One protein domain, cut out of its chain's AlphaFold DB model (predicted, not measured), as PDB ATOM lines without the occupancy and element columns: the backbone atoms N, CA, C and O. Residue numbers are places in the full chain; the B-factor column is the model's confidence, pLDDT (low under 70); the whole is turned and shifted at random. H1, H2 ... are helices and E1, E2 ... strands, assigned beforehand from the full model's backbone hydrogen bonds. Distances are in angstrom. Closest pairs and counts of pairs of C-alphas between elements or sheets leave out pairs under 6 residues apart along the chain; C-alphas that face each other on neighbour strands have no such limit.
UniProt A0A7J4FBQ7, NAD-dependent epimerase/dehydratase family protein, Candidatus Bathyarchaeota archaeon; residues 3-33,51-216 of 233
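Overview. This is residues 3 to 33 and 51 to 216 of the 233 residues of the protein "NAD-dependent epimerase/dehydratase family protein" of Candidatus Bathyarchaeota archaeon (UniProt A0A7J4FBQ7). At one end of this domain the crossed helices H2, H4 and H6 form a well-made cluster, with the short parallel strand pair E3 and E4 beside H2 and H4 on the side away from H6. H3 and H5 lie at the other end, with long unnamed stretches running between the two ends, and the hairpin E1 and E2 with H1 packed on it makes a separate patch to one side. The printed part has 197 residues with seven named helices and four named strands, in the order H1 E1 E2 H2 E3 H3 H4 E4 H5 H6 H7; E1 and E2 make one sheet, antiparallel, and E3 and E4 another, parallel. The class is mixed, helices and strands, with under half of the residues, 87, in named elements. The whole is compact, with a radius of gyration of the C-alphas of 17.7 A and spans of 50 by 40 by 32 A.

Arrangement. Start at H1, residues 3 to 11, and go on to the hairpin of E1, residues 15 to 19, and E2, residues 24 to 28. The C-alphas of Gln 6 and Ala 16 are the closest of H1 and E1, 5.6 A apart. Across the antiparallel strands look for N 17 and O 26, 2.8 A apart, and N 15 and O 28, 3.0 A. H1 is apart from the other helices. Next comes H2, residues 85 to 94, then E3, residues 99 to 102; their closest C-alphas, Phe 89 and Leu 99, are 5.8 A apart. H3, residues 114 to 127, and H4, residues 144 to 154, lead to E4, residues 162 to 165. E3, H3, H4 and E4 make a strand-helix-strand unit, two parallel neighbour strands with helices between them in the chain, and its crossover is right-handed. Across this strand pair N 101 and O 163 are 2.8 A apart, and N 163 and O 99 are 2.9 A apart, both within hydrogen-bond range. H2 and H4 touch, closest at the C-alphas of Thr 90 and Ile 151, 6.2 A; they run the same way at 36 degrees, only just a steep tilt. H5, residues 180 to 186, only just touches H3, with 3 pairs of C-alphas within 8 A, through residues 123 to 127 of H3 alone; the closest C-alphas are Val 127 and Met 186, 6.3 A. H6, residues 194 to 207, touches H2 with residues 202 to 205 alone, closest at the C-alphas of Thr 90 and Ile 202, 6.3 A, at a steep tilt of 52 degrees. H6 also touches H4, closest at the C-alphas of His 154 and Arg 199, 7.4 A, at a steep tilt of 57 degrees. H7, residues 209 to 212, is close to H6 but not clearly touching, with the C-alphas of Tyr 205 and Trp 212 7.6 A apart. In H1 to H6 every O i to N i+4 pair is within hydrogen-bond range; H7 is too short for such a pair.

Along the chain. Find C-alpha 3 at (-34.903, 9.176, -0.926), where H1 begins; it is 12.0 A long. E1 is 12.7 A and E2 12.8 A. H2 is 14.2 A and H4 15.6 A, while H3 and H6 are 19.9 A each. Find C-alpha 194 at (-29.997, -12.662, 6.227), where H6 begins, and C-alpha 212 at (-41.387, 4.683, 13.814), where H7 ends.

Size, cuts and confidence. The C-alphas of Arg 130 and Ala 160, the two farthest apart, are 50.8 A apart. Residues 34 to 50 are not printed, and C-alphas 33 and 51 stand 31.4 A apart across this cut. The links E3 to H3, H3 to H4 and E4 to H5 are long. The mean pLDDT of the printed part is 72.8; residues 3 to 33, 51 to 73, 124 to 135 and 168 to 172 hold the 71 residues under 70.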
ATOM      1  N   ASP A   3     -34.227   9.679  -2.133       37.72
ATOM      2  CA  ASP A   3     -34.903   9.176  -0.926       37.72
ATOM      3  C   ASP A   3     -34.047   8.189  -0.122       37.72
ATOM      4  O   ASP A   3     -33.951   8.306   1.092       37.72
ATOM      5  N   ASP A   4     -33.367   7.258  -0.796       43.31
ATOM      6  CA  ASP A   4     -32.519   6.249  -0.142       43.31
ATOM      7  C   ASP A   4     -31.266   6.877   0.501       43.31
ATOM      8  O   ASP A   4     -30.757   6.372   1.497       43.31
ATOM      9  N   LEU A   5     -30.787   8.009  -0.029       43.62
ATOM     10  CA  LEU A   5     -29.620   8.741   0.478       43.62
ATOM     11  C   LEU A   5     -30.010   9.645   1.660       43.62
ATOM     12  O   LEU A   5     -29.303   9.688   2.668       43.62
ATOM     13  N   GLN A   6     -31.186  10.276   1.597       39.69
ATOM     14  CA  GLN A   6     -31.820  10.957   2.732       39.69
ATOM     15  C   GLN A   6     -32.161   9.969   3.864       39.69
ATOM     16  O   GLN A   6     -31.962  10.269   5.038       39.69
ATOM     17  N   GLU A   7     -32.604   8.760   3.521       45.06
ATOM     18  CA  GLU A   7     -32.834   7.660   4.458       45.06
ATOM     19  C   GLU A   7     -31.540   7.172   5.120       45.06
ATOM     20  O   GLU A   7     -31.525   6.948   6.327       45.06
ATOM     21  N   LEU A   8     -30.437   7.036   4.377       45.78
ATOM     22  CA  LEU A   8     -29.123   6.720   4.951       45.78
ATOM     23  C   LEU A   8     -28.631   7.818   5.905       45.78
ATOM     24  O   LEU A   8     -28.058   7.505   6.948       45.78
ATOM     25  N   CYS A   9     -28.920   9.088   5.601       43.88
ATOM     26  CA  CYS A   9     -28.672  10.196   6.526       43.88
ATOM     27  C   CYS A   9     -29.472  10.036   7.823       43.88
ATOM     28  O   CYS A   9     -28.890  10.042   8.908       43.88
ATOM     29  N   LEU A  10     -30.775   9.781   7.727       41.41
ATOM     30  CA  LEU A  10     -31.633   9.615   8.902       41.41
ATOM     31  C   LEU A  10     -31.292   8.348   9.709       41.41
ATOM     32  O   LEU A  10     -31.311   8.389  10.940       41.41
ATOM     33  N   LYS A  11     -30.848   7.264   9.056       43.34
ATOM     34  CA  LYS A  11     -30.275   6.079   9.722       43.34
ATOM     35  C   LYS A  11     -29.055   6.421  10.582       43.34
ATOM     36  O   LYS A  11     -28.901   5.860  11.666       43.34
ATOM     37  N   ALA A  12     -28.234   7.383  10.173       43.16
ATOM     38  CA  ALA A  12     -27.099   7.869  10.960       43.16
ATOM     39  C   ALA A  12     -27.456   8.959  11.996       43.16
ATOM     40  O   ALA A  12     -26.581   9.374  12.752       43.16
ATOM     41  N   GLY A  13     -28.714   9.418  12.061       37.19
ATOM     42  CA  GLY A  13     -29.130  10.542  12.914       37.19
ATOM     43  C   GLY A  13     -28.846  11.922  12.304       37.19
ATOM     44  O   GLY A  13     -28.507  12.854  13.026       37.19
ATOM     45  N   LEU A  14     -28.928  12.041  10.975       43.28
ATOM     46  CA  LEU A  14     -28.589  13.241  10.205       43.28
ATOM     47  C   LEU A  14     -29.752  13.685   9.310       43.28
ATOM     48  O   LEU A  14     -30.534  12.862   8.839       43.28
ATOM     49  N   VAL A  15     -29.817  14.981   9.010       41.06
ATOM     50  CA  VAL A  15     -30.806  15.570   8.091       41.06
ATOM     51  C   VAL A  15     -30.120  15.993   6.800       41.06
ATOM     52  O   VAL A  15     -29.069  16.621   6.846       41.06
ATOM     53  N   ALA A  16     -30.721  15.682   5.650       44.19
ATOM     54  CA  ALA A  16     -30.256  16.136   4.340       44.19
ATOM     55  C   ALA A  16     -31.215  17.190   3.758       44.19
ATOM     56  O   ALA A  16     -32.415  16.939   3.647       44.19
ATOM     57  N   THR A  17     -30.683  18.344   3.356       39.16
ATOM     58  CA  THR A  17     -31.429  19.474   2.780       39.16
ATOM     59  C   THR A  17     -30.906  19.779   1.376       39.16
ATOM     60  O   THR A  17     -29.697  19.852   1.165       39.16
ATOM     61  N   ARG A  18     -31.798  19.957   0.392       44.97
ATOM     62  CA  ARG A  18     -31.410  20.241  -1.003       44.97
ATOM     63  C   ARG A  18     -31.011  21.706  -1.173       44.97
ATOM     64  O   ARG A  18     -31.814  22.589  -0.885       44.97
ATOM     65  N   THR A  19     -29.818  21.963  -1.702       36.25
ATOM     66  CA  THR A  19     -29.272  23.312  -1.898       36.25
ATOM     67  C   THR A  19     -29.131  23.663  -3.384       36.25
ATOM     68  O   THR A  19     -28.179  23.276  -4.057       36.25
ATOM     69  N   ASN A  20     -30.091  24.466  -3.860       40.50
ATOM     70  CA  ASN A  20     -30.080  25.221  -5.125       40.50
ATOM     71  C   ASN A  20     -29.926  24.376  -6.432       40.50
ATOM     72  O   ASN A  20     -29.987  23.143  -6.363       40.50
ATOM     73  N   PRO A  21     -29.882  24.962  -7.657       35.50
ATOM     74  CA  PRO A  21     -30.295  24.243  -8.877       35.50
ATOM     75  C   PRO A  21     -29.325  23.152  -9.362       35.50
ATOM     76  O   PRO A  21     -29.666  22.387 -10.260       35.50
ATOM     77  N   HIS A  22     -28.145  23.026  -8.751       36.47
ATOM     78  CA  HIS A  22     -27.093  22.083  -9.150       36.47
ATOM     79  C   HIS A  22     -27.117  20.742  -8.385       36.47
ATOM     80  O   HIS A  22     -26.136  20.007  -8.388       36.47
ATOM     81  N   GLN A  23     -28.255  20.392  -7.770       41.69
ATOM     82  CA  GLN A  23     -28.536  19.071  -7.174       41.69
ATOM     83  C   GLN A  23     -27.668  18.657  -5.964       41.69
ATOM     84  O   GLN A  23     -27.557  17.465  -5.670       41.69
ATOM     85  N   PHE A  24     -27.103  19.606  -5.216       35.12
ATOM     86  CA  PHE A  24     -26.397  19.286  -3.972       35.12
ATOM     87  C   PHE A  24     -27.372  18.977  -2.820       35.12
ATOM     88  O   PHE A  24     -28.437  19.586  -2.687       35.12
ATOM     89  N   LEU A  25     -26.995  18.009  -1.979       39.28
ATOM     90  CA  LEU A  25     -27.625  17.724  -0.689       39.28
ATOM     91  C   LEU A  25     -26.630  18.090   0.414       39.28
ATOM     92  O   LEU A  25     -25.576  17.469   0.538       39.28
ATOM     93  N   THR A  26     -26.969  19.088   1.222       38.16
ATOM     94  CA  THR A  26     -26.218  19.467   2.421       38.16
ATOM     95  C   THR A  26     -26.692  18.607   3.591       38.16
ATOM     96  O   THR A  26     -27.891  18.560   3.860       38.16
ATOM     97  N   VAL A  27     -25.778  17.915   4.283       38.50
ATOM     98  CA  VAL A  27     -26.114  17.002   5.393       38.50
ATOM     99  C   VAL A  27     -25.722  17.606   6.745       38.50
ATOM    100  O   VAL A  27     -24.545  17.714   7.087       38.50
ATOM    101  N   SER A  28     -26.728  17.958   7.540       34.75
ATOM    102  CA  SER A  28     -26.620  18.647   8.830       34.75
ATOM    103  C   SER A  28     -26.852  17.695  10.011       34.75
ATOM    104  O   SER A  28     -27.497  16.655   9.874       34.75
ATOM    105  N   TYR A  29     -26.347  18.051  11.201       35.66
ATOM    106  CA  TYR A  29     -26.793  17.411  12.452       35.66
ATOM    107  C   TYR A  29     -28.029  18.172  12.912       35.66
ATOM    108  O   TYR A  29     -27.930  19.386  13.090       35.66
ATOM    109  N   THR A  30     -29.151  17.502  13.160       38.12
ATOM    110  CA  THR A  30     -30.157  18.076  14.056       38.12
ATOM    111  C   THR A  30     -29.831  17.649  15.479       38.12
ATOM    112  O   THR A  30     -29.517  16.490  15.745       38.12
ATOM    113  N   ARG A  31     -29.914  18.586  16.430       34.53
ATOM    114  CA  ARG A  31     -29.874  18.281  17.868       34.53
ATOM    115  C   ARG A  31     -31.231  17.709  18.319       34.53
ATOM    116  O   ARG A  31     -31.882  18.274  19.181       34.53
ATOM    117  N   GLY A  32     -31.662  16.606  17.700       37.22
ATOM    118  CA  GLY A  32     -32.886  15.878  18.068       37.22
ATOM    119  C   GLY A  32     -34.175  16.250  17.319       37.22
ATOM    120  O   GLY A  32     -35.213  15.677  17.625       37.22
ATOM    121  N   GLU A  33     -34.139  17.151  16.334       34.84
ATOM    122  CA  GLU A  33     -35.343  17.575  15.596       34.84
ATOM    123  C   GLU A  33     -35.594  16.790  14.295       34.84
ATOM    124  O   GLU A  33     -34.662  16.423  13.567       34.84
ATOM    125  N   VAL A  51     -21.553   9.457 -12.532       27.09
ATOM    126  CA  VAL A  51     -21.295  10.630 -11.604       27.09
ATOM    127  C   VAL A  51     -20.372  10.308 -10.363       27.09
ATOM    128  O   VAL A  51     -19.370   9.659 -10.639       27.09
ATOM    129  N   TYR A  52     -20.608  10.655  -9.065       27.73
ATOM    130  CA  TYR A  52     -19.761  10.340  -7.849       27.73
ATOM    131  C   TYR A  52     -20.505  10.357  -6.463       27.73
ATOM    132  O   TYR A  52     -21.563  10.981  -6.400       27.73
ATOM    133  N   CYS A  53     -19.969   9.752  -5.359       30.03
ATOM    134  CA  CYS A  53     -20.295  10.121  -3.939       30.03
ATOM    135  C   CYS A  53     -19.311   9.643  -2.816       30.03
ATOM    136  O   CYS A  53     -19.082   8.439  -2.690       30.03
ATOM    137  N   VAL A  54     -18.812  10.560  -1.957       26.92
ATOM    138  CA  VAL A  54     -18.011  10.335  -0.714       26.92
ATOM    139  C   VAL A  54     -18.105  11.575   0.206       26.92
ATOM    140  O   VAL A  54     -18.171  12.681  -0.328       26.92
ATOM    141  N   SER A  55     -17.971  11.442   1.538       24.52
ATOM    142  CA  SER A  55     -17.242  12.445   2.346       24.52
ATOM    143  C   SER A  55     -16.559  11.888   3.611       24.52
ATOM    144  O   SER A  55     -17.159  11.183   4.424       24.52
ATOM    145  N   VAL A  56     -15.297  12.292   3.791       30.95
ATOM    146  CA  VAL A  56     -14.500  12.257   5.031       30.95
ATOM    147  C   VAL A  56     -13.878  13.643   5.248       30.95
ATOM    148  O   VAL A  56     -13.582  14.306   4.254       30.95
ATOM    149  N   PRO A  57     -13.561  14.058   6.488       27.19
ATOM    150  CA  PRO A  57     -14.124  13.646   7.775       27.19
ATOM    151  C   PRO A  57     -15.422  14.432   8.059       27.19
ATOM    152  O   PRO A  57     -15.547  15.580   7.651       27.19
ATOM    153  N   ASN A  58     -16.365  13.848   8.809       26.92
ATOM    154  CA  ASN A  58     -17.693  14.411   9.144       26.92
ATOM    155  C   ASN A  58     -18.825  14.308   8.082       26.92
ATOM    156  O   ASN A  58     -19.627  15.235   7.991       26.92
ATOM    157  N   ARG A  59     -19.002  13.131   7.439       28.62
ATOM    158  CA  ARG A  59     -20.282  12.353   7.296       28.62
ATOM    159  C   ARG A  59     -20.615  11.815   5.883       28.62
ATOM    160  O   ARG A  59     -20.760  12.578   4.939       28.62
ATOM    161  N   ILE A  60     -20.945  10.514   5.869       34.12
ATOM    162  CA  ILE A  60     -21.731   9.708   4.899       34.12
ATOM    163  C   ILE A  60     -21.222   9.527   3.454       34.12
ATOM    164  O   ILE A  60     -20.688  10.410   2.796       34.12
ATOM    165  N   ILE A  61     -21.479   8.309   2.962       34.06
ATOM    166  CA  ILE A  61     -21.249   7.773   1.617       34.06
ATOM    167  C   ILE A  61     -22.583   7.210   1.077       34.06
ATOM    168  O   ILE A  61     -23.208   6.439   1.804       34.06
ATOM    169  N   LEU A  62     -22.986   7.502  -0.177       41.09
ATOM    170  CA  LEU A  62     -23.447   6.464  -1.136       41.09
ATOM    171  C   LEU A  62     -23.705   6.928  -2.587       41.09
ATOM    172  O   LEU A  62     -24.033   8.067  -2.877       41.09
ATOM    173  N   VAL A  63     -23.565   5.977  -3.509       38.31
ATOM    174  CA  VAL A  63     -22.748   6.062  -4.729       38.31
ATOM    175  C   VAL A  63     -23.379   6.613  -6.011       38.31
ATOM    176  O   VAL A  63     -24.569   6.473  -6.272       38.31
ATOM    177  N   ARG A  64     -22.467   7.108  -6.866       42.09
ATOM    178  CA  ARG A  64     -22.485   7.282  -8.337       42.09
ATOM    179  C   ARG A  64     -20.993   7.208  -8.822       42.09
ATOM    180  O   ARG A  64     -20.123   7.089  -7.970       42.09
ATOM    181  N   ARG A  65     -20.609   7.367 -10.107       31.64
ATOM    182  CA  ARG A  65     -20.431   6.314 -11.136       31.64
ATOM    183  C   ARG A  65     -19.215   6.465 -12.161       31.64
ATOM    184  O   ARG A  65     -18.568   5.443 -12.363       31.64
ATOM    185  N   ASN A  66     -18.854   7.612 -12.809       31.33
ATOM    186  CA  ASN A  66     -17.826   7.707 -13.920       31.33
ATOM    187  C   ASN A  66     -16.421   7.910 -13.356       31.33
ATOM    188  O   ASN A  66     -15.947   9.026 -13.150       31.33
ATOM    189  N   GLY A  67     -15.759   6.796 -13.102       35.12
ATOM    190  CA  GLY A  67     -14.511   6.765 -12.349       35.12
ATOM    191  C   GLY A  67     -14.613   5.940 -11.071       35.12
ATOM    192  O   GLY A  67     -13.661   5.910 -10.299       35.12
ATOM    193  N   LYS A  68     -15.708   5.169 -10.983       38.38
ATOM    194  CA  LYS A  68     -15.901   3.895 -10.283       38.38
ATOM    195  C   LYS A  68     -16.801   3.974  -9.032       38.38
ATOM    196  O   LYS A  68     -16.865   4.985  -8.343       38.38
ATOM    197  N   MET A  69     -17.620   2.931  -8.845       38.56
ATOM    198  CA  MET A  69     -18.879   2.982  -8.080       38.56
ATOM    199  C   MET A  69     -19.070   1.744  -7.197       38.56
ATOM    200  O   MET A  69     -19.032   0.626  -7.703       38.56
ATOM    201  N   ALA A  70     -19.375   1.931  -5.913       40.34
ATOM    202  CA  ALA A  70     -19.798   0.836  -5.043       40.34
ATOM    203  C   ALA A  70     -21.327   0.635  -5.052       40.34
ATOM    204  O   ALA A  70     -22.073   1.448  -4.505       40.34
ATOM    205  N   TRP A  71     -21.819  -0.427  -5.694       44.28
ATOM    206  CA  TRP A  71     -23.246  -0.773  -5.645       44.28
ATOM    207  C   TRP A  71     -23.600  -1.281  -4.251       44.28
ATOM    208  O   TRP A  71     -23.018  -2.266  -3.812       44.28
ATOM    209  N   CYS A  72     -24.553  -0.659  -3.559       51.56
ATOM    210  CA  CYS A  72     -25.154  -1.273  -2.381       51.56
ATOM    211  C   CYS A  72     -26.298  -2.204  -2.800       51.56
ATOM    212  O   CYS A  72     -27.151  -1.816  -3.605       51.56
ATOM    213  N   GLY A  73     -26.363  -3.389  -2.191       54.78
ATOM    214  CA  GLY A  73     -27.580  -4.198  -2.176       54.78
ATOM    215  C   GLY A  73     -28.748  -3.472  -1.499       54.78
ATOM    216  O   GLY A  73     -28.656  -2.306  -1.104       54.78
ATOM    217  N   ASN A  74     -29.877  -4.161  -1.329       74.50
ATOM    218  CA  ASN A  74     -31.039  -3.588  -0.649       74.50
ATOM    219  C   ASN A  74     -30.733  -3.475   0.850       74.50
ATOM    220  O   ASN A  74     -30.943  -4.411   1.619       74.50
ATOM    221  N   CYS A  75     -30.175  -2.331   1.248       84.06
ATOM    222  CA  CYS A  75     -29.701  -2.098   2.604       84.06
ATOM    223  C   CYS A  75     -30.869  -2.037   3.599       84.06
ATOM    224  O   CYS A  75     -31.773  -1.204   3.463       84.06
ATOM    225  N   TYR A  76     -30.834  -2.899   4.614       92.00
ATOM    226  CA  TYR A  76     -31.894  -3.048   5.612       92.00
ATOM    227  C   TYR A  76     -31.332  -3.087   7.036       92.00
ATOM    228  O   TYR A  76     -30.164  -3.421   7.249       92.00
ATOM    229  N   GLY A  77     -32.152  -2.707   8.014       92.06
ATOM    230  CA  GLY A  77     -31.726  -2.635   9.408       92.06
ATOM    231  C   GLY A  77     -32.494  -1.605  10.235       92.06
ATOM    232  O   GLY A  77     -33.490  -1.048   9.765       92.06
ATOM    233  N   PRO A  78     -32.003  -1.321  11.455       86.94
ATOM    234  CA  PRO A  78     -32.454  -0.212  12.289       86.94
ATOM    235  C   PRO A  78     -32.634   1.107  11.529       86.94
ATOM    236  O   PRO A  78     -31.863   1.427  10.621       86.94
ATOM    237  N   ARG A  79     -33.632   1.901  11.944       84.19
ATOM    238  CA  ARG A  79     -33.950   3.237  11.398       84.19
ATOM    239  C   ARG A  79     -34.247   3.270   9.885       84.19
ATOM    240  O   ARG A  79     -34.189   4.331   9.266       84.19
ATOM    241  N   GLN A  80     -34.565   2.134   9.261       81.88
ATOM    242  CA  GLN A  80     -35.085   2.096   7.891       81.88
ATOM    243  C   GLN A  80     -36.495   2.693   7.839       81.88
ATOM    244  O   GLN A  80     -37.297   2.479   8.752       81.88
ATOM    245  N   PHE A  81     -36.813   3.465   6.798       82.19
ATOM    246  CA  PHE A  81     -38.119   4.109   6.736       82.19
ATOM    247  C   PHE A  81     -39.234   3.055   6.728       82.19
ATOM    248  O   PHE A  81     -39.168   2.101   5.947       82.19
ATOM    249  N   PRO A  82     -40.280   3.226   7.552       85.88
ATOM    250  CA  PRO A  82     -41.369   2.260   7.654       85.88
ATOM    251  C   PRO A  82     -42.149   1.933   6.363       85.88
ATOM    252  O   PRO A  82     -42.872   0.944   6.333       85.88
ATOM    253  N   GLU A  83     -42.001   2.726   5.296       83.19
ATOM    254  CA  GLU A  83     -42.554   2.441   3.959       83.19
ATOM    255  C   GLU A  83     -41.764   1.378   3.166       83.19
ATOM    256  O   GLU A  83     -42.265   0.847   2.173       83.19
ATOM    257  N   LYS A  84     -40.527   1.059   3.573       86.00
ATOM    258  CA  LYS A  84     -39.696   0.032   2.926       86.00
ATOM    259  C   LYS A  84     -40.149  -1.370   3.338       86.00
ATOM    260  O   LYS A  84     -40.629  -1.568   4.446       86.00
ATOM    261  N   LEU A  85     -39.925  -2.359   2.468       91.50
ATOM    262  CA  LEU A  85     -40.479  -3.719   2.571       91.50
ATOM    263  C   LEU A  85     -40.385  -4.369   3.964       91.50
ATOM    264  O   LEU A  85     -41.407  -4.766   4.515       91.50
ATOM    265  N   ILE A  86     -39.173  -4.502   4.518       95.75
ATOM    266  CA  ILE A  86     -38.944  -5.216   5.787       95.75
ATOM    267  C   ILE A  86     -39.616  -4.483   6.966       95.75
ATOM    268  O   ILE A  86     -40.421  -5.118   7.653       95.75
ATOM    269  N   PRO A  87     -39.397  -3.168   7.179       93.62
ATOM    270  CA  PRO A  87     -40.148  -2.388   8.166       93.62
ATOM    271  C   PRO A  87     -41.669  -2.451   7.969       93.62
ATOM    272  O   PRO A  87     -42.403  -2.693   8.924       93.62
ATOM    273  N   PHE A  88     -42.144  -2.297   6.733       93.56
ATOM    274  CA  PHE A  88     -43.565  -2.294   6.389       93.56
ATOM    275  C   PHE A  88     -44.247  -3.619   6.751       93.56
ATOM    276  O   PHE A  88     -45.297  -3.619   7.394       93.56
ATOM    277  N   PHE A  89     -43.639  -4.754   6.395       95.75
ATOM    278  CA  PHE A  89     -44.138  -6.079   6.774       95.75
ATOM    279  C   PHE A  89     -44.039  -6.323   8.281       95.75
ATOM    280  O   PHE A  89     -44.992  -6.831   8.863       95.75
ATOM    281  N   THR A  90     -42.940  -5.908   8.921       96.94
ATOM    282  CA  THR A  90     -42.745  -6.051  10.374       96.94
ATOM    283  C   THR A  90     -43.840  -5.327  11.155       96.94
ATOM    284  O   THR A  90     -44.525  -5.936  11.974       96.94
ATOM    285  N   LEU A  91     -44.069  -4.043  10.867       95.12
ATOM    286  CA  LEU A  91     -45.078  -3.240  11.560       95.12
ATOM    287  C   LEU A  91     -46.499  -3.746  11.285       95.12
ATOM    288  O   LEU A  91     -47.328  -3.789  12.192       95.12
ATOM    289  N   ARG A  92     -46.790  -4.195  10.061       93.88
ATOM    290  CA  ARG A  92     -48.104  -4.772   9.742       93.88
ATOM    291  C   ARG A  92     -48.341  -6.099  10.452       93.88
ATOM    292  O   ARG A  92     -49.409  -6.261  11.032       93.88
ATOM    293  N   ALA A  93     -47.348  -6.984  10.508       95.94
ATOM    294  CA  ALA A  93     -47.421  -8.228  11.271       95.94
ATOM    295  C   ALA A  93     -47.623  -7.977  12.777       95.94
ATOM    296  O   ALA A  93     -48.481  -8.618  13.390       95.94
ATOM    297  N   LEU A  94     -46.909  -7.006  13.367       94.69
ATOM    298  CA  LEU A  94     -47.099  -6.593  14.766       94.69
ATOM    299  C   LEU A  94     -48.553  -6.182  15.047       94.69
ATOM    300  O   LEU A  94     -49.144  -6.641  16.024       94.69
ATOM    301  N   HIS A  95     -49.156  -5.409  14.140       92.50
ATOM    302  CA  HIS A  95     -50.547  -4.958  14.220       92.50
ATOM    303  C   HIS A  95     -51.592  -5.953  13.664       92.50
ATOM    304  O   HIS A  95     -52.768  -5.605  13.583       92.50
ATOM    305  N   GLY A  96     -51.206  -7.175  13.272       93.44
ATOM    306  CA  GLY A  96     -52.133  -8.184  12.730       93.44
ATOM    307  C   GLY A  96     -52.744  -7.836  11.362       93.44
ATOM    308  O   GLY A  96     -53.791  -8.365  10.999       93.44
ATOM    309  N   LEU A  97     -52.115  -6.934  10.607       92.56
ATOM    310  CA  LEU A  97     -52.558  -6.475   9.290       92.56
ATOM    311  C   LEU A  97     -51.961  -7.339   8.171       92.56
ATOM    312  O   LEU A  97     -50.856  -7.859   8.296       92.56
ATOM    313  N   PHE A  98     -52.657  -7.432   7.034       93.44
ATOM    314  CA  PHE A  98     -52.207  -8.243   5.895       93.44
ATOM    315  C   PHE A  98     -50.887  -7.752   5.285       93.44
ATOM    316  O   PHE A  98     -50.720  -6.546   5.096       93.44
ATOM    317  N   LEU A  99     -49.995  -8.665   4.901       94.25
ATOM    318  CA  LEU A  99     -48.739  -8.396   4.193       94.25
ATOM    319  C   LEU A  99     -48.980  -8.544   2.677       94.25
ATOM    320  O   LEU A  99     -49.173  -9.669   2.211       94.25
ATOM    321  N   PRO A 100     -49.007  -7.445   1.898       92.19
ATOM    322  CA  PRO A 100     -49.286  -7.517   0.470       92.19
ATOM    323  C   PRO A 100     -48.058  -7.956  -0.339       92.19
ATOM    324  O   PRO A 100     -46.991  -7.347  -0.263       92.19
ATOM    325  N   ILE A 101     -48.240  -8.989  -1.156       92.19
ATOM    326  CA  ILE A 101     -47.233  -9.592  -2.029       92.19
ATOM    327  C   ILE A 101     -47.629  -9.350  -3.486       92.19
ATOM    328  O   ILE A 101     -48.688  -9.788  -3.923       92.19
ATOM    329  N   TYR A 102     -46.787  -8.666  -4.256       86.69
ATOM    330  CA  TYR A 102     -47.044  -8.442  -5.681       86.69
ATOM    331  C   TYR A 102     -46.875  -9.726  -6.503       86.69
ATOM    332  O   TYR A 102     -45.878 -10.440  -6.350       86.69
ATOM    333  N   GLY A 103     -47.823  -9.977  -7.410       87.94
ATOM    334  CA  GLY A 103     -47.742 -11.071  -8.377       87.94
ATOM    335  C   GLY A 103     -47.643 -12.437  -7.696       87.94
ATOM    336  O   GLY A 103     -48.412 -12.744  -6.790       87.94
ATOM    337  N   ASP A 104     -46.673 -13.249  -8.110       87.94
ATOM    338  CA  ASP A 104     -46.387 -14.586  -7.561       87.94
ATOM    339  C   ASP A 104     -45.485 -14.569  -6.303       87.94
ATOM    340  O   ASP A 104     -45.132 -15.620  -5.759       87.94
ATOM    341  N   GLY A 105     -45.069 -13.383  -5.841       85.75
ATOM    342  CA  GLY A 105     -44.139 -13.216  -4.720       85.75
ATOM    343  C   GLY A 105     -42.708 -13.704  -4.969       85.75
ATOM    344  O   GLY A 105     -41.884 -13.631  -4.056       85.75
ATOM    345  N   GLN A 106     -42.389 -14.158  -6.187       87.31
ATOM    346  CA  GLN A 106     -41.066 -14.667  -6.565       87.31
ATOM    347  C   GLN A 106     -40.066 -13.551  -6.894       87.31
ATOM    348  O   GLN A 106     -38.914 -13.835  -7.222       87.31
ATOM    349  N   TYR A 107     -40.484 -12.286  -6.789       83.88
ATOM    350  CA  TYR A 107     -39.588 -11.136  -6.800       83.88
ATOM    351  C   TYR A 107     -38.488 -11.310  -5.757       83.88
ATOM    352  O   TYR A 107     -38.779 -11.512  -4.578       83.88
ATOM    353  N   SER A 108     -37.231 -11.227  -6.187       83.81
ATOM    354  CA  SER A 108     -36.085 -11.564  -5.346       83.81
ATOM    355  C   SER A 108     -34.944 -10.558  -5.451       83.81
ATOM    356  O   SER A 108     -34.757  -9.883  -6.474       83.81
ATOM    357  N   ARG A 109     -34.225 -10.387  -4.344       83.69
ATOM    358  CA  ARG A 109     -33.232  -9.333  -4.140       83.69
ATOM    359  C   ARG A 109     -32.101  -9.809  -3.233       83.69
ATOM    360  O   ARG A 109     -32.323 -10.598  -2.320       83.69
ATOM    361  N   ASP A 110     -30.923  -9.237  -3.443       82.50
ATOM    362  CA  ASP A 110     -29.844  -9.211  -2.454       82.50
ATOM    363  C   ASP A 110     -30.103  -8.109  -1.420       82.50
ATOM    364  O   ASP A 110     -30.380  -6.956  -1.783       82.50
ATOM    365  N   TYR A 111     -30.028  -8.487  -0.144       89.56
ATOM    366  CA  TYR A 111     -30.232  -7.628   1.014       89.56
ATOM    367  C   TYR A 111     -28.978  -7.613   1.883       89.56
ATOM    368  O   TYR A 111     -28.603  -8.625   2.472       89.56
ATOM    369  N   THR A 112     -28.366  -6.442   2.022       88.88
ATOM    370  CA  THR A 112     -27.163  -6.251   2.841       88.88
ATOM    371  C   THR A 112     -27.550  -5.634   4.179       88.88
ATOM    372  O   THR A 112     -28.247  -4.618   4.210       88.88
ATOM    373  N   TYR A 113     -27.123  -6.230   5.292       94.19
ATOM    374  CA  TYR A 113     -27.400  -5.663   6.610       94.19
ATOM    375  C   TYR A 113     -26.658  -4.328   6.785       94.19
ATOM    376  O   TYR A 113     -25.508  -4.189   6.368       94.19
ATOM    377  N   VAL A 114     -27.309  -3.333   7.393       85.81
ATOM    378  CA  VAL A 114     -26.788  -1.955   7.453       85.81
ATOM    379  C   VAL A 114     -25.419  -1.852   8.132       85.81
ATOM    380  O   VAL A 114     -24.597  -1.052   7.698       85.81
ATOM    381  N   MET A 115     -25.130  -2.687   9.135       85.75
ATOM    382  CA  MET A 115     -23.826  -2.662   9.809       85.75
ATOM    383  C   MET A 115     -22.706  -3.225   8.929       85.75
ATOM    384  O   MET A 115     -21.644  -2.617   8.865       85.75
ATOM    385  N   ASP A 116     -22.957  -4.309   8.190       87.94
ATOM    386  CA  ASP A 116     -22.016  -4.858   7.205       87.94
ATOM    387  C   ASP A 116     -21.732  -3.836   6.095       87.94
ATOM    388  O   ASP A 116     -20.595  -3.687   5.648       87.94
ATOM    389  N   PHE A 117     -22.765  -3.090   5.683       82.44
ATOM    390  CA  PHE A 117     -22.634  -1.998   4.726       82.44
ATOM    391  C   PHE A 117     -21.786  -0.834   5.278       82.44
ATOM    392  O   PHE A 117     -20.918  -0.306   4.578       82.44
ATOM    393  N   CYS A 118     -21.990  -0.448   6.543       77.44
ATOM    394  CA  CYS A 118     -21.164   0.553   7.218       77.44
ATOM    395  C   CYS A 118     -19.708   0.088   7.395       77.44
ATOM    396  O   CYS A 118     -18.799   0.889   7.183       77.44
ATOM    397  N   GLU A 119     -19.474  -1.190   7.716       80.25
ATOM    398  CA  GLU A 119     -18.131  -1.783   7.777       80.25
ATOM    399  C   GLU A 119     -17.436  -1.712   6.408       80.25
ATOM    400  O   GLU A 119     -16.283  -1.294   6.317       80.25
ATOM    401  N   ALA A 120     -18.152  -2.040   5.327       77.06
ATOM    402  CA  ALA A 120     -17.625  -1.936   3.968       77.06
ATOM    403  C   ALA A 120     -17.205  -0.504   3.613       77.06
ATOM    404  O   ALA A 120     -16.170  -0.292   2.982       77.06
ATOM    405  N   CYS A 121     -18.005   0.482   4.032       70.12
ATOM    406  CA  CYS A 121     -17.704   1.897   3.845       70.12
ATOM    407  C   CYS A 121     -16.461   2.330   4.630       70.12
ATOM    408  O   CYS A 121     -15.597   3.000   4.067       70.12
ATOM    409  N   ASP A 122     -16.346   1.940   5.902       71.69
ATOM    410  CA  ASP A 122     -15.162   2.219   6.723       71.69
ATOM    411  C   ASP A 122     -13.891   1.620   6.106       71.69
ATOM    412  O   ASP A 122     -12.882   2.310   5.941       71.69
ATOM    413  N   LEU A 123     -13.970   0.371   5.651       71.06
ATOM    414  CA  LEU A 123     -12.849  -0.310   5.019       71.06
ATOM    415  C   LEU A 123     -12.467   0.323   3.673       71.06
ATOM    416  O   LEU A 123     -11.283   0.540   3.419       71.06
ATOM    417  N   ALA A 124     -13.444   0.725   2.852       69.81
ATOM    418  CA  ALA A 124     -13.197   1.456   1.607       69.81
ATOM    419  C   ALA A 124     -12.480   2.801   1.844       69.81
ATOM    420  O   ALA A 124     -11.582   3.160   1.080       69.81
ATOM    421  N   MET A 125     -12.820   3.527   2.919       67.19
ATOM    422  CA  MET A 125     -12.151   4.784   3.293       67.19
ATOM    423  C   MET A 125     -10.693   4.579   3.736       67.19
ATOM    424  O   MET A 125      -9.855   5.451   3.489       67.19
ATOM    425  N   ARG A 126     -10.376   3.435   4.360       69.50
ATOM    426  CA  ARG A 126      -9.008   3.064   4.770       69.50
ATOM    427  C   ARG A 126      -8.167   2.572   3.593       69.50
ATOM    428  O   ARG A 126      -7.069   3.079   3.381       69.50
ATOM    429  N   VAL A 127      -8.695   1.617   2.824       68.88
ATOM    430  CA  VAL A 127      -8.004   0.954   1.702       68.88
ATOM    431  C   VAL A 127      -7.830   1.888   0.503       68.88
ATOM    432  O   VAL A 127      -6.838   1.781  -0.213       68.88
ATOM    433  N   LYS A 128      -8.768   2.824   0.289       67.75
ATOM    434  CA  LYS A 128      -8.772   3.771  -0.842       67.75
ATOM    435  C   LYS A 128      -8.566   3.060  -2.194       67.75
ATOM    436  O   LYS A 128      -7.627   3.397  -2.924       67.75
ATOM    437  N   PRO A 129      -9.425   2.075  -2.541       58.59
ATOM    438  CA  PRO A 129      -9.328   1.352  -3.808       58.59
ATOM    439  C   PRO A 129      -9.266   2.351  -4.968       58.59
ATOM    440  O   PRO A 129     -10.048   3.305  -4.986       58.59
ATOM    441  N   ARG A 130      -8.321   2.176  -5.908       61.88
ATOM    442  CA  ARG A 130      -7.945   3.184  -6.931       61.88
ATOM    443  C   ARG A 130      -8.971   3.314  -8.059       61.88
ATOM    444  O   ARG A 130      -8.713   3.067  -9.237       61.88
ATOM    445  N   GLY A 131     -10.161   3.728  -7.642       51.59
ATOM    446  CA  GLY A 131     -11.393   3.651  -8.385       51.59
ATOM    447  C   GLY A 131     -11.611   2.224  -8.876       51.59
ATOM    448  O   GLY A 131     -11.162   1.873  -9.956       51.59
ATOM    449  N   GLU A 132     -12.342   1.402  -8.144       50.00
ATOM    450  CA  GLU A 132     -12.899   0.171  -8.711       50.00
ATOM    451  C   GLU A 132     -14.387   0.111  -8.408       50.00
ATOM    452  O   GLU A 132     -14.864   0.720  -7.446       50.00
ATOM    453  N   ALA A 133     -15.151  -0.502  -9.311       57.03
ATOM    454  CA  ALA A 133     -16.572  -0.681  -9.082       57.03
ATOM    455  C   ALA A 133     -16.733  -1.894  -8.162       57.03
ATOM    456  O   ALA A 133     -16.401  -3.011  -8.551       57.03
ATOM    457  N   ILE A 134     -17.157  -1.656  -6.921       62.53
ATOM    458  CA  ILE A 134     -17.082  -2.640  -5.835       62.53
ATOM    459  C   ILE A 134     -18.475  -2.853  -5.252       62.53
ATOM    460  O   ILE A 134     -18.965  -2.036  -4.478       62.53
ATOM    461  N   ASN A 135     -19.139  -3.947  -5.610       67.06
ATOM    462  CA  ASN A 135     -20.468  -4.224  -5.069       67.06
ATOM    463  C   ASN A 135     -20.368  -4.581  -3.577       67.06
ATOM    464  O   ASN A 135     -19.746  -5.577  -3.207       67.06
ATOM    465  N   ILE A 136     -21.025  -3.790  -2.732       77.12
ATOM    466  CA  ILE A 136     -21.302  -4.112  -1.335       77.12
ATOM    467  C   ILE A 136     -22.625  -4.873  -1.325       77.12
ATOM    468  O   ILE A 136     -23.715  -4.296  -1.300       77.12
ATOM    469  N   ALA A 137     -22.483  -6.183  -1.457       80.06
ATOM    470  CA  ALA A 137     -23.531  -7.149  -1.744       80.06
ATOM    471  C   ALA A 137     -23.329  -8.394  -0.872       80.06
ATOM    472  O   ALA A 137     -22.254  -8.587  -0.302       80.06
ATOM    473  N   THR A 138     -24.332  -9.263  -0.783       86.19
ATOM    474  CA  THR A 138     -24.194 -10.552  -0.090       86.19
ATOM    475  C   THR A 138     -23.980 -11.730  -1.039       86.19
ATOM    476  O   THR A 138     -23.520 -12.782  -0.602       86.19
ATOM    477  N   GLY A 139     -24.327 -11.587  -2.323       83.75
ATOM    478  CA  GLY A 139     -24.433 -12.716  -3.254       83.75
ATOM    479  C   GLY A 139     -25.660 -13.593  -3.004       83.75
ATOM    480  O   GLY A 139     -25.890 -14.555  -3.739       83.75
ATOM    481  N   ARG A 140     -26.467 -13.278  -1.982       89.19
ATOM    482  CA  ARG A 140     -27.624 -14.072  -1.586       89.19
ATOM    483  C   ARG A 140     -28.884 -13.576  -2.278       89.19
ATOM    484  O   ARG A 140     -29.195 -12.391  -2.271       89.19
ATOM    485  N   ASP A 141     -29.636 -14.515  -2.829       87.50
ATOM    486  CA  ASP A 141     -30.924 -14.267  -3.461       87.50
ATOM    487  C   ASP A 141     -32.051 -14.536  -2.456       87.50
ATOM    488  O   ASP A 141     -32.205 -15.668  -1.993       87.50
ATOM    489  N   VAL A 142     -32.817 -13.511  -2.078       93.50
ATOM    490  CA  VAL A 142     -33.912 -13.633  -1.100       93.50
ATOM    491  C   VAL A 142     -35.219 -13.171  -1.736       93.50
ATOM    492  O   VAL A 142     -35.312 -12.047  -2.234       93.50
ATOM    493  N   LYS A 143     -36.242 -14.033  -1.729       94.31
ATOM    494  CA  LYS A 143     -37.564 -13.718  -2.287       94.31
ATOM    495  C   LYS A 143     -38.414 -12.944  -1.287       94.31
ATOM    496  O   LYS A 143     -38.396 -13.223  -0.091       94.31
ATOM    497  N   VAL A 144     -39.235 -12.028  -1.791       94.19
ATOM    498  CA  VAL A 144     -40.149 -11.206  -0.981       94.19
ATOM    499  C   VAL A 144     -41.138 -12.063  -0.176       94.19
ATOM    500  O   VAL A 144     -41.429 -11.730   0.973       94.19
ATOM    501  N   ILE A 145     -41.612 -13.183  -0.735       96.81
ATOM    502  CA  ILE A 145     -42.493 -14.122  -0.021       96.81
ATOM    503  C   ILE A 145     -41.811 -14.769   1.195       96.81
ATOM    504  O   ILE A 145     -42.423 -14.879   2.255       96.81
ATOM    505  N   ASP A 146     -40.530 -15.121   1.089       97.94
ATOM    506  CA  ASP A 146     -39.802 -15.782   2.176       97.94
ATOM    507  C   ASP A 146     -39.497 -14.792   3.313       97.94
ATOM    508  O   ASP A 146     -39.546 -15.157   4.484       97.94
ATOM    509  N   ILE A 147     -39.295 -13.508   2.989       98.06
ATOM    510  CA  ILE A 147     -39.193 -12.418   3.977       98.06
ATOM    511  C   ILE A 147     -40.489 -12.283   4.779       98.06
ATOM    512  O   ILE A 147     -40.435 -12.159   6.001       98.06
ATOM    513  N   ALA A 148     -41.652 -12.331   4.119       98.00
ATOM    514  CA  ALA A 148     -42.938 -12.287   4.810       98.00
ATOM    515  C   ALA A 148     -43.098 -13.468   5.780       98.00
ATOM    516  O   ALA A 148     -43.454 -13.255   6.938       98.00
ATOM    517  N   ARG A 149     -42.758 -14.689   5.347       98.44
ATOM    518  CA  ARG A 149     -42.780 -15.888   6.202       98.44
ATOM    519  C   ARG A 149     -41.840 -15.783   7.397       98.44
ATOM    520  O   ARG A 149     -42.269 -16.028   8.518       98.44
ATOM    521  N   MET A 150     -40.590 -15.369   7.181       98.50
ATOM    522  CA  MET A 150     -39.609 -15.199   8.262       98.50
ATOM    523  C   MET A 150     -40.061 -14.156   9.296       98.50
ATOM    524  O   MET A 150     -39.936 -14.396  10.495       98.50
ATOM    525  N   ILE A 151     -40.638 -13.030   8.854       98.62
ATOM    526  CA  ILE A 151     -41.200 -12.005   9.751       98.62
ATOM    527  C   ILE A 151     -42.378 -12.565  10.559       98.62
ATOM    528  O   ILE A 151     -42.433 -12.371  11.772       98.62
ATOM    529  N   LEU A 152     -43.317 -13.259   9.907       98.50
ATOM    530  CA  LEU A 152     -44.491 -13.823  10.575       98.50
ATOM    531  C   LEU A 152     -44.103 -14.924  11.573       98.50
ATOM    532  O   LEU A 152     -44.586 -14.900  12.703       98.50
ATOM    533  N   GLY A 153     -43.177 -15.812  11.201       98.38
ATOM    534  CA  GLY A 153     -42.641 -16.856  12.077       98.38
ATOM    535  C   GLY A 153     -41.943 -16.289  13.316       98.38
ATOM    536  O   GLY A 153     -42.261 -16.701  14.427       98.38
ATOM    537  N   HIS A 154     -41.066 -15.289  13.151       98.00
ATOM    538  CA  HIS A 154     -40.392 -14.621  14.278       98.00
ATOM    539  C   HIS A 154     -41.372 -13.919  15.232       98.00
ATOM    540  O   HIS A 154     -41.148 -13.875  16.436       98.00
ATOM    541  N   LEU A 155     -42.480 -13.390  14.705       97.88
ATOM    542  CA  LEU A 155     -43.507 -12.688  15.483       97.88
ATOM    543  C   LEU A 155     -44.643 -13.592  16.002       97.88
ATOM    544  O   LEU A 155     -45.602 -13.075  16.583       97.88
ATOM    545  N   GLY A 156     -44.585 -14.908  15.766       97.94
ATOM    546  CA  GLY A 156     -45.652 -15.845  16.144       97.94
ATOM    547  C   GLY A 156     -47.001 -15.545  15.474       97.94
ATOM    548  O   GLY A 156     -48.054 -15.687  16.096       97.94
ATOM    549  N   LYS A 157     -46.990 -15.059  14.226       98.06
ATOM    550  CA  LYS A 157     -48.182 -14.660  13.458       98.06
ATOM    551  C   LYS A 157     -48.494 -15.677  12.348       98.06
ATOM    552  O   LYS A 157     -47.572 -16.254  11.777       98.06
ATOM    553  N   PRO A 158     -49.775 -15.886  11.988       97.44
ATOM    554  CA  PRO A 158     -50.150 -16.875  10.979       97.44
ATOM    555  C   PRO A 158     -49.809 -16.421   9.549       97.44
ATOM    556  O   PRO A 158     -50.043 -15.266   9.186       97.44
ATOM    557  N   GLU A 159     -49.372 -17.356   8.692       96.62
ATOM    558  CA  GLU A 159     -49.151 -17.106   7.250       96.62
ATOM    559  C   GLU A 159     -50.415 -16.632   6.510       96.62
ATOM    560  O   GLU A 159     -50.307 -15.978   5.479       96.62
ATOM    561  N   ALA A 160     -51.612 -16.842   7.073       96.00
ATOM    562  CA  ALA A 160     -52.877 -16.297   6.563       96.00
ATOM    563  C   ALA A 160     -52.929 -14.750   6.499       96.00
ATOM    564  O   ALA A 160     -53.840 -14.187   5.889       96.00
ATOM    565  N   LEU A 161     -51.963 -14.044   7.105       95.62
ATOM    566  CA  LEU A 161     -51.788 -12.605   6.899       95.62
ATOM    567  C   LEU A 161     -51.181 -12.259   5.526       95.62
ATOM    568  O   LEU A 161     -51.314 -11.120   5.083       95.62
ATOM    569  N   ILE A 162     -50.541 -13.195   4.826       96.31
ATOM    570  CA  ILE A 162     -49.995 -12.963   3.485       96.31
ATOM    571  C   ILE A 162     -51.146 -12.844   2.476       96.31
ATOM    572  O   ILE A 162     -52.027 -13.700   2.414       96.31
ATOM    573  N   ARG A 163     -51.143 -11.787   1.651       93.94
ATOM    574  CA  ARG A 163     -52.123 -11.608   0.566       93.94
ATOM    575  C   ARG A 163     -51.449 -11.240  -0.744       93.94
ATOM    576  O   ARG A 163     -50.745 -10.238  -0.820       93.94
ATOM    577  N   HIS A 164     -51.722 -12.012  -1.789       91.75
ATOM    578  CA  HIS A 164     -51.300 -11.668  -3.141       91.75
ATOM    579  C   HIS A 164     -52.126 -10.494  -3.684       91.75
ATOM    580  O   HIS A 164     -53.339 -10.427  -3.486       91.75
ATOM    581  N   VAL A 165     -51.458  -9.559  -4.356       89.56
ATOM    582  CA  VAL A 165     -52.051  -8.366  -4.971       89.56
ATOM    583  C   VAL A 165     -51.588  -8.225  -6.417       89.56
ATOM    584  O   VAL A 165     -50.569  -8.799  -6.814       89.56
ATOM    585  N   LYS A 166     -52.347  -7.462  -7.216       86.06
ATOM    586  CA  LYS A 166     -52.056  -7.248  -8.638       86.06
ATOM    587  C   LYS A 166     -50.611  -6.787  -8.822       86.06
ATOM    588  O   LYS A 166     -50.157  -5.864  -8.149       86.06
ATOM    589  N   ASP A 167     -49.912  -7.444  -9.739       79.25
ATOM    590  CA  ASP A 167     -48.505  -7.175 -10.001       79.25
ATOM    591  C   ASP A 167     -48.264  -5.755 -10.548       79.25
ATOM    592  O   ASP A 167     -49.156  -5.132 -11.136       79.25
ATOM    593  N   ARG A 168     -47.047  -5.239 -10.354       67.19
ATOM    594  CA  ARG A 168     -46.641  -3.896 -10.771       67.19
ATOM    595  C   ARG A 168     -45.754  -3.956 -12.023       67.19
ATOM    596  O   ARG A 168     -44.598  -4.375 -11.924       67.19
ATOM    597  N   PRO A 169     -46.232  -3.458 -13.183       65.06
ATOM    598  CA  PRO A 169     -45.435  -3.403 -14.405       65.06
ATOM    599  C   PRO A 169     -44.083  -2.707 -14.197       65.06
ATOM    600  O   PRO A 169     -43.995  -1.680 -13.520       65.06
ATOM    601  N   GLY A 170     -43.029  -3.267 -14.795       60.47
ATOM    602  CA  GLY A 170     -41.673  -2.711 -14.748       60.47
ATOM    603  C   GLY A 170     -40.847  -3.063 -13.504       60.47
ATOM    604  O   GLY A 170     -39.700  -2.629 -13.402       60.47
ATOM    605  N   HIS A 171     -41.360  -3.861 -12.562       63.00
ATOM    606  CA  HIS A 171     -40.518  -4.400 -11.491       63.00
ATOM    607  C   HIS A 171     -39.534  -5.454 -12.027       63.00
ATOM    608  O   HIS A 171     -39.926  -6.463 -12.611       63.00
ATOM    609  N   VAL A 172     -38.236  -5.252 -11.771       65.75
ATOM    610  CA  VAL A 172     -37.182  -6.242 -12.056       65.75
ATOM    611  C   VAL A 172     -37.461  -7.516 -11.254       65.75
ATOM    612  O   VAL A 172     -37.607  -7.439 -10.033       65.75
ATOM    613  N   ARG A 173     -37.517  -8.689 -11.900       70.88
ATOM    614  CA  ARG A 173     -37.857  -9.955 -11.220       70.88
ATOM    615  C   ARG A 173     -36.792 -10.364 -10.195       70.88
ATOM    616  O   ARG A 173     -37.120 -10.552  -9.029       70.88
ATOM    617  N   ARG A 174     -35.518 -10.377 -10.596       78.25
ATOM    618  CA  ARG A 174     -34.367 -10.819  -9.792       78.25
ATOM    619  C   ARG A 174     -33.227  -9.800  -9.856       78.25
ATOM    620  O   ARG A 174     -32.895  -9.348 -10.947       78.25
ATOM    621  N   LEU A 175     -32.615  -9.462  -8.720       71.88
ATOM    622  CA  LEU A 175     -31.434  -8.587  -8.659       71.88
ATOM    623  C   LEU A 175     -30.507  -9.015  -7.513       71.88
ATOM    624  O   LEU A 175     -30.820  -8.778  -6.348       71.88
ATOM    625  N   VAL A 176     -29.369  -9.616  -7.860       74.06
ATOM    626  CA  VAL A 176     -28.353 -10.114  -6.920       74.06
ATOM    627  C   VAL A 176     -26.995  -9.534  -7.303       74.06
ATOM    628  O   VAL A 176     -26.702  -9.444  -8.495       74.06
ATOM    629  N   GLY A 177     -26.197  -9.104  -6.323       70.50
ATOM    630  CA  GLY A 177     -24.867  -8.539  -6.566       70.50
ATOM    631  C   GLY A 177     -23.753  -9.552  -6.321       70.50
ATOM    632  O   GLY A 177     -23.888 -10.435  -5.485       70.50
ATOM    633  N   ASP A 178     -22.631  -9.399  -7.019       74.38
ATOM    634  CA  ASP A 178     -21.415 -10.183  -6.784       74.38
ATOM    635  C   ASP A 178     -20.392  -9.347  -6.002       74.38
ATOM    636  O   ASP A 178     -19.917  -8.327  -6.504       74.38
ATOM    637  N   TYR A 179     -20.053  -9.774  -4.781       79.25
ATOM    638  CA  TYR A 179     -19.106  -9.084  -3.896       79.25
ATOM    639  C   TYR A 179     -17.638  -9.503  -4.092       79.25
ATOM    640  O   TYR A 179     -16.777  -9.043  -3.339       79.25
ATOM    641  N   THR A 180     -17.313 -10.332  -5.092       78.94
ATOM    642  CA  THR A 180     -15.948 -10.847  -5.331       78.94
ATOM    643  C   THR A 180     -14.893  -9.733  -5.342       78.94
ATOM    644  O   THR A 180     -13.908  -9.818  -4.609       78.94
ATOM    645  N   ARG A 181     -15.150  -8.606  -6.025       75.38
ATOM    646  CA  ARG A 181     -14.236  -7.446  -6.010       75.38
ATOM    647  C   ARG A 181     -14.080  -6.775  -4.640       75.38
ATOM    648  O   ARG A 181     -13.006  -6.267  -4.336       75.38
ATOM    649  N   ALA A 182     -15.107  -6.783  -3.791       79.94
ATOM    650  CA  ALA A 182     -15.007  -6.247  -2.430       79.94
ATOM    651  C   ALA A 182     -14.091  -7.110  -1.551       79.94
ATOM    652  O   ALA A 182     -13.300  -6.578  -0.767       79.94
ATOM    653  N   LYS A 183     -14.143  -8.430  -1.753       87.12
ATOM    654  CA  LYS A 183     -13.261  -9.404  -1.104       87.12
ATOM    655  C   LYS A 183     -11.819  -9.273  -1.584       87.12
ATOM    656  O   LYS A 183     -10.924  -9.202  -0.753       87.12
ATOM    657  N   GLU A 184     -11.594  -9.218  -2.894       85.69
ATOM    658  CA  GLU A 184     -10.249  -9.146  -3.482       85.69
ATOM    659  C   GLU A 184      -9.518  -7.843  -3.149       85.69
ATOM    660  O   GLU A 184      -8.352  -7.871  -2.773       85.69
ATOM    661  N   ILE A 185     -10.199  -6.700  -3.277       77.06
ATOM    662  CA  ILE A 185      -9.548  -5.385  -3.208       77.06
ATOM    663  C   ILE A 185      -9.482  -4.865  -1.770       77.06
ATOM    664  O   ILE A 185      -8.516  -4.205  -1.394       77.06
ATOM    665  N   MET A 186     -10.519  -5.123  -0.965       80.69
ATOM    666  CA  MET A 186     -10.640  -4.559   0.384       80.69
ATOM    667  C   MET A 186     -10.520  -5.610   1.492       80.69
ATOM    668  O   MET A 186     -10.437  -5.236   2.654       80.69
ATOM    669  N   GLY A 187     -10.559  -6.908   1.172       90.69
ATOM    670  CA  GLY A 187     -10.724  -7.969   2.171       90.69
ATOM    671  C   GLY A 187     -12.143  -8.057   2.752       90.69
ATOM    672  O   GLY A 187     -12.364  -8.789   3.718       90.69
ATOM    673  N   TRP A 188     -13.115  -7.322   2.195       89.12
ATOM    674  CA  TRP A 188     -14.478  -7.276   2.727       89.12
ATOM    675  C   TRP A 188     -15.308  -8.489   2.304       89.12
ATOM    676  O   TRP A 188     -15.307  -8.908   1.148       89.12
ATOM    677  N   ARG A 189     -16.110  -8.998   3.233       93.56
ATOM    678  CA  ARG A 189     -17.201  -9.936   2.960       93.56
ATOM    679  C   ARG A 189     -18.372  -9.610   3.886       93.56
ATOM    680  O   ARG A 189     -18.110  -9.146   4.999       93.56
ATOM    681  N   PRO A 190     -19.625  -9.889   3.489       90.75
ATOM    682  CA  PRO A 190     -20.736  -9.897   4.435       90.75
ATOM    683  C   PRO A 190     -20.420 -10.842   5.605       90.75
ATOM    684  O   PRO A 190     -19.781 -11.885   5.428       90.75
ATOM    685  N   ARG A 191     -20.857 -10.463   6.804       94.31
ATOM    686  CA  ARG A 191     -20.657 -11.198   8.061       94.31
ATOM    687  C   ARG A 191     -21.982 -11.601   8.697       94.31
ATOM    688  O   ARG A 191     -22.063 -12.679   9.275       94.31
ATOM    689  N   THR A 192     -23.007 -10.765   8.564       96.19
ATOM    690  CA  THR A 192     -24.351 -11.006   9.092       96.19
ATOM    691  C   THR A 192     -25.152 -11.846   8.095       96.19
ATOM    692  O   THR A 192     -25.301 -11.464   6.932       96.19
ATOM    693  N   SER A 193     -25.701 -12.986   8.532       96.88
ATOM    694  CA  SER A 193     -26.629 -13.762   7.694       96.88
ATOM    695  C   SER A 193     -27.946 -13.002   7.491       96.88
ATOM    696  O   SER A 193     -28.284 -12.103   8.265       96.88
ATOM    697  N   PHE A 194     -28.722 -13.347   6.457       97.00
ATOM    698  CA  PHE A 194     -29.997 -12.662   6.227       97.00
ATOM    699  C   PHE A 194     -30.969 -12.874   7.397       97.00
ATOM    700  O   PHE A 194     -31.607 -11.930   7.846       97.00
ATOM    701  N   GLU A 195     -31.030 -14.089   7.933       97.81
ATOM    702  CA  GLU A 195     -31.858 -14.461   9.079       97.81
ATOM    703  C   GLU A 195     -31.460 -13.684  10.339       97.81
ATOM    704  O   GLU A 195     -32.316 -13.132  11.028       97.81
ATOM    705  N   GLU A 196     -30.160 -13.596  10.629       98.06
ATOM    706  CA  GLU A 196     -29.656 -12.891  11.808       98.06
ATOM    707  C   GLU A 196     -29.902 -11.380  11.706       98.06
ATOM    708  O   GLU A 196     -30.373 -10.756  12.661       98.06
ATOM    709  N   GLY A 197     -29.618 -10.793  10.541       97.81
ATOM    710  CA  GLY A 197     -29.873  -9.381  10.276       97.81
ATOM    711  C   GLY A 197     -31.365  -9.061  10.295       97.81
ATOM    712  O   GLY A 197     -31.759  -8.022  10.831       97.81
ATOM    713  N   LEU A 198     -32.219  -9.953   9.779       98.44
ATOM    714  CA  LEU A 198     -33.673  -9.793   9.809       98.44
ATOM    715  C   LEU A 198     -34.194  -9.855  11.245       98.44
ATOM    716  O   LEU A 198     -34.928  -8.954  11.644       98.44
ATOM    717  N   ARG A 199     -33.742 -10.828  12.046       98.50
ATOM    718  CA  ARG A 199     -34.063 -10.924  13.477       98.50
ATOM    719  C   ARG A 199     -33.692  -9.637  14.219       98.50
ATOM    720  O   ARG A 199     -34.559  -8.988  14.795       98.50
ATOM    721  N   LYS A 200     -32.427  -9.204  14.105       98.25
ATOM    722  CA  LYS A 200     -31.922  -7.932  14.665       98.25
ATOM    723  C   LYS A 200     -32.759  -6.725  14.225       98.25
ATOM    724  O   LYS A 200     -32.963  -5.802  15.007       98.25
ATOM    725  N   THR A 201     -33.242  -6.725  12.982       98.06
ATOM    726  CA  THR A 201     -34.090  -5.656  12.439       98.06
ATOM    727  C   THR A 201     -35.481  -5.672  13.069       98.06
ATOM    728  O   THR A 201     -35.933  -4.627  13.533       98.06
ATOM    729  N   ILE A 202     -36.147  -6.829  13.133       98.44
ATOM    730  CA  ILE A 202     -37.485  -6.961  13.731       98.44
ATOM    731  C   ILE A 202     -37.447  -6.586  15.217       98.44
ATOM    732  O   ILE A 202     -38.231  -5.742  15.653       98.44
ATOM    733  N   ASP A 203     -36.484  -7.135  15.960       98.19
ATOM    734  CA  ASP A 203     -36.277  -6.839  17.381       98.19
ATOM    735  C   ASP A 203     -36.038  -5.336  17.603       98.19
ATOM    736  O   ASP A 203     -36.518  -4.759  18.582       98.19
ATOM    737  N   TRP A 204     -35.362  -4.655  16.672       98.00
ATOM    738  CA  TRP A 204     -35.207  -3.206  16.737       98.00
ATOM    739  C   TRP A 204     -36.540  -2.463  16.560       98.00
ATOM    740  O   TRP A 204     -36.807  -1.548  17.338       98.00
ATOM    741  N   TYR A 205     -37.405  -2.851  15.612       96.81
ATOM    742  CA  TYR A 205     -38.729  -2.222  15.451       96.81
ATOM    743  C   TYR A 205     -39.641  -2.442  16.658       96.81
ATOM    744  O   TYR A 205     -40.317  -1.498  17.062       96.81
ATOM    745  N   ILE A 206     -39.624  -3.634  17.264       97.00
ATOM    746  CA  ILE A 206     -40.366  -3.917  18.505       97.00
ATOM    747  C   ILE A 206     -39.952  -2.931  19.606       97.00
ATOM    748  O   ILE A 206     -40.799  -2.301  20.232       97.00
ATOM    749  N   ASN A 207     -38.644  -2.747  19.801       97.62
ATOM    750  CA  ASN A 207     -38.102  -1.964  20.915       97.62
ATOM    751  C   ASN A 207     -37.976  -0.447  20.642       97.62
ATOM    752  O   ASN A 207     -37.590   0.300  21.537       97.62
ATOM    753  N   ASN A 208     -38.270   0.039  19.427       95.69
ATOM    754  CA  ASN A 208     -38.073   1.447  19.036       95.69
ATOM    755  C   ASN A 208     -39.344   2.093  18.465       95.69
ATOM    756  O   ASN A 208     -39.303   2.825  17.472       95.69
ATOM    757  N   GLU A 209     -40.477   1.856  19.127       94.31
ATOM    758  CA  GLU A 209     -41.764   2.477  18.795       94.31
ATOM    759  C   GLU A 209     -41.694   4.007  18.697       94.31
ATOM    760  O   GLU A 209     -42.232   4.591  17.755       94.31
ATOM    761  N   TRP A 210     -40.959   4.644  19.613       90.06
ATOM    762  CA  TRP A 210     -40.717   6.090  19.631       90.06
ATOM    763  C   TRP A 210     -40.195   6.640  18.292       90.06
ATOM    764  O   TRP A 210     -40.471   7.787  17.951       90.06
ATOM    765  N   TRP A 211     -39.459   5.827  17.523       89.19
ATOM    766  CA  TRP A 211     -38.855   6.232  16.258       89.19
ATOM    767  C   TRP A 211     -39.816   6.075  15.077       89.19
ATOM    768  O   TRP A 211     -39.935   6.982  14.253       89.19
ATOM    769  N   TRP A 212     -40.518   4.940  14.969       87.69
ATOM    770  CA  TRP A 212     -41.387   4.683  13.814       87.69
ATOM    771  C   TRP A 212     -42.813   5.211  13.984       87.69
ATOM    772  O   TRP A 212     -43.440   5.527  12.974       87.69
ATOM    773  N   ARG A 213     -43.346   5.339  15.208       88.00
ATOM    774  CA  ARG A 213     -44.735   5.782  15.441       88.00
ATOM    775  C   ARG A 213     -45.033   7.188  14.885       88.00
ATOM    776  O   ARG A 213     -46.072   7.328  14.238       88.00
ATOM    777  N   PRO A 214     -44.155   8.204  15.018       86.50
ATOM    778  CA  PRO A 214     -44.365   9.509  14.377       86.50
ATOM    779  C   PRO A 214     -44.403   9.424  12.844       86.50
ATOM    780  O   PRO A 214     -45.128  10.169  12.187       86.50
ATOM    781  N   LEU A 215     -43.655   8.477  12.270       81.75
ATOM    782  CA  LEU A 215     -43.566   8.252  10.828       81.75
ATOM    783  C   LEU A 215     -44.736   7.406  10.287       81.75
ATOM    784  O   LEU A 215     -44.975   7.404   9.080       81.75
ATOM    785  N   SER A 216     -45.463   6.667  11.141       71.50
ATOM    786  CA  SER A 216     -46.321   5.551  10.707       71.50
ATOM    787  C   SER A 216     -47.780   5.866  10.391       71.50
ATOM    788  O   SER A 216     -48.489   5.034   9.811       71.50
TER     789      SER A 216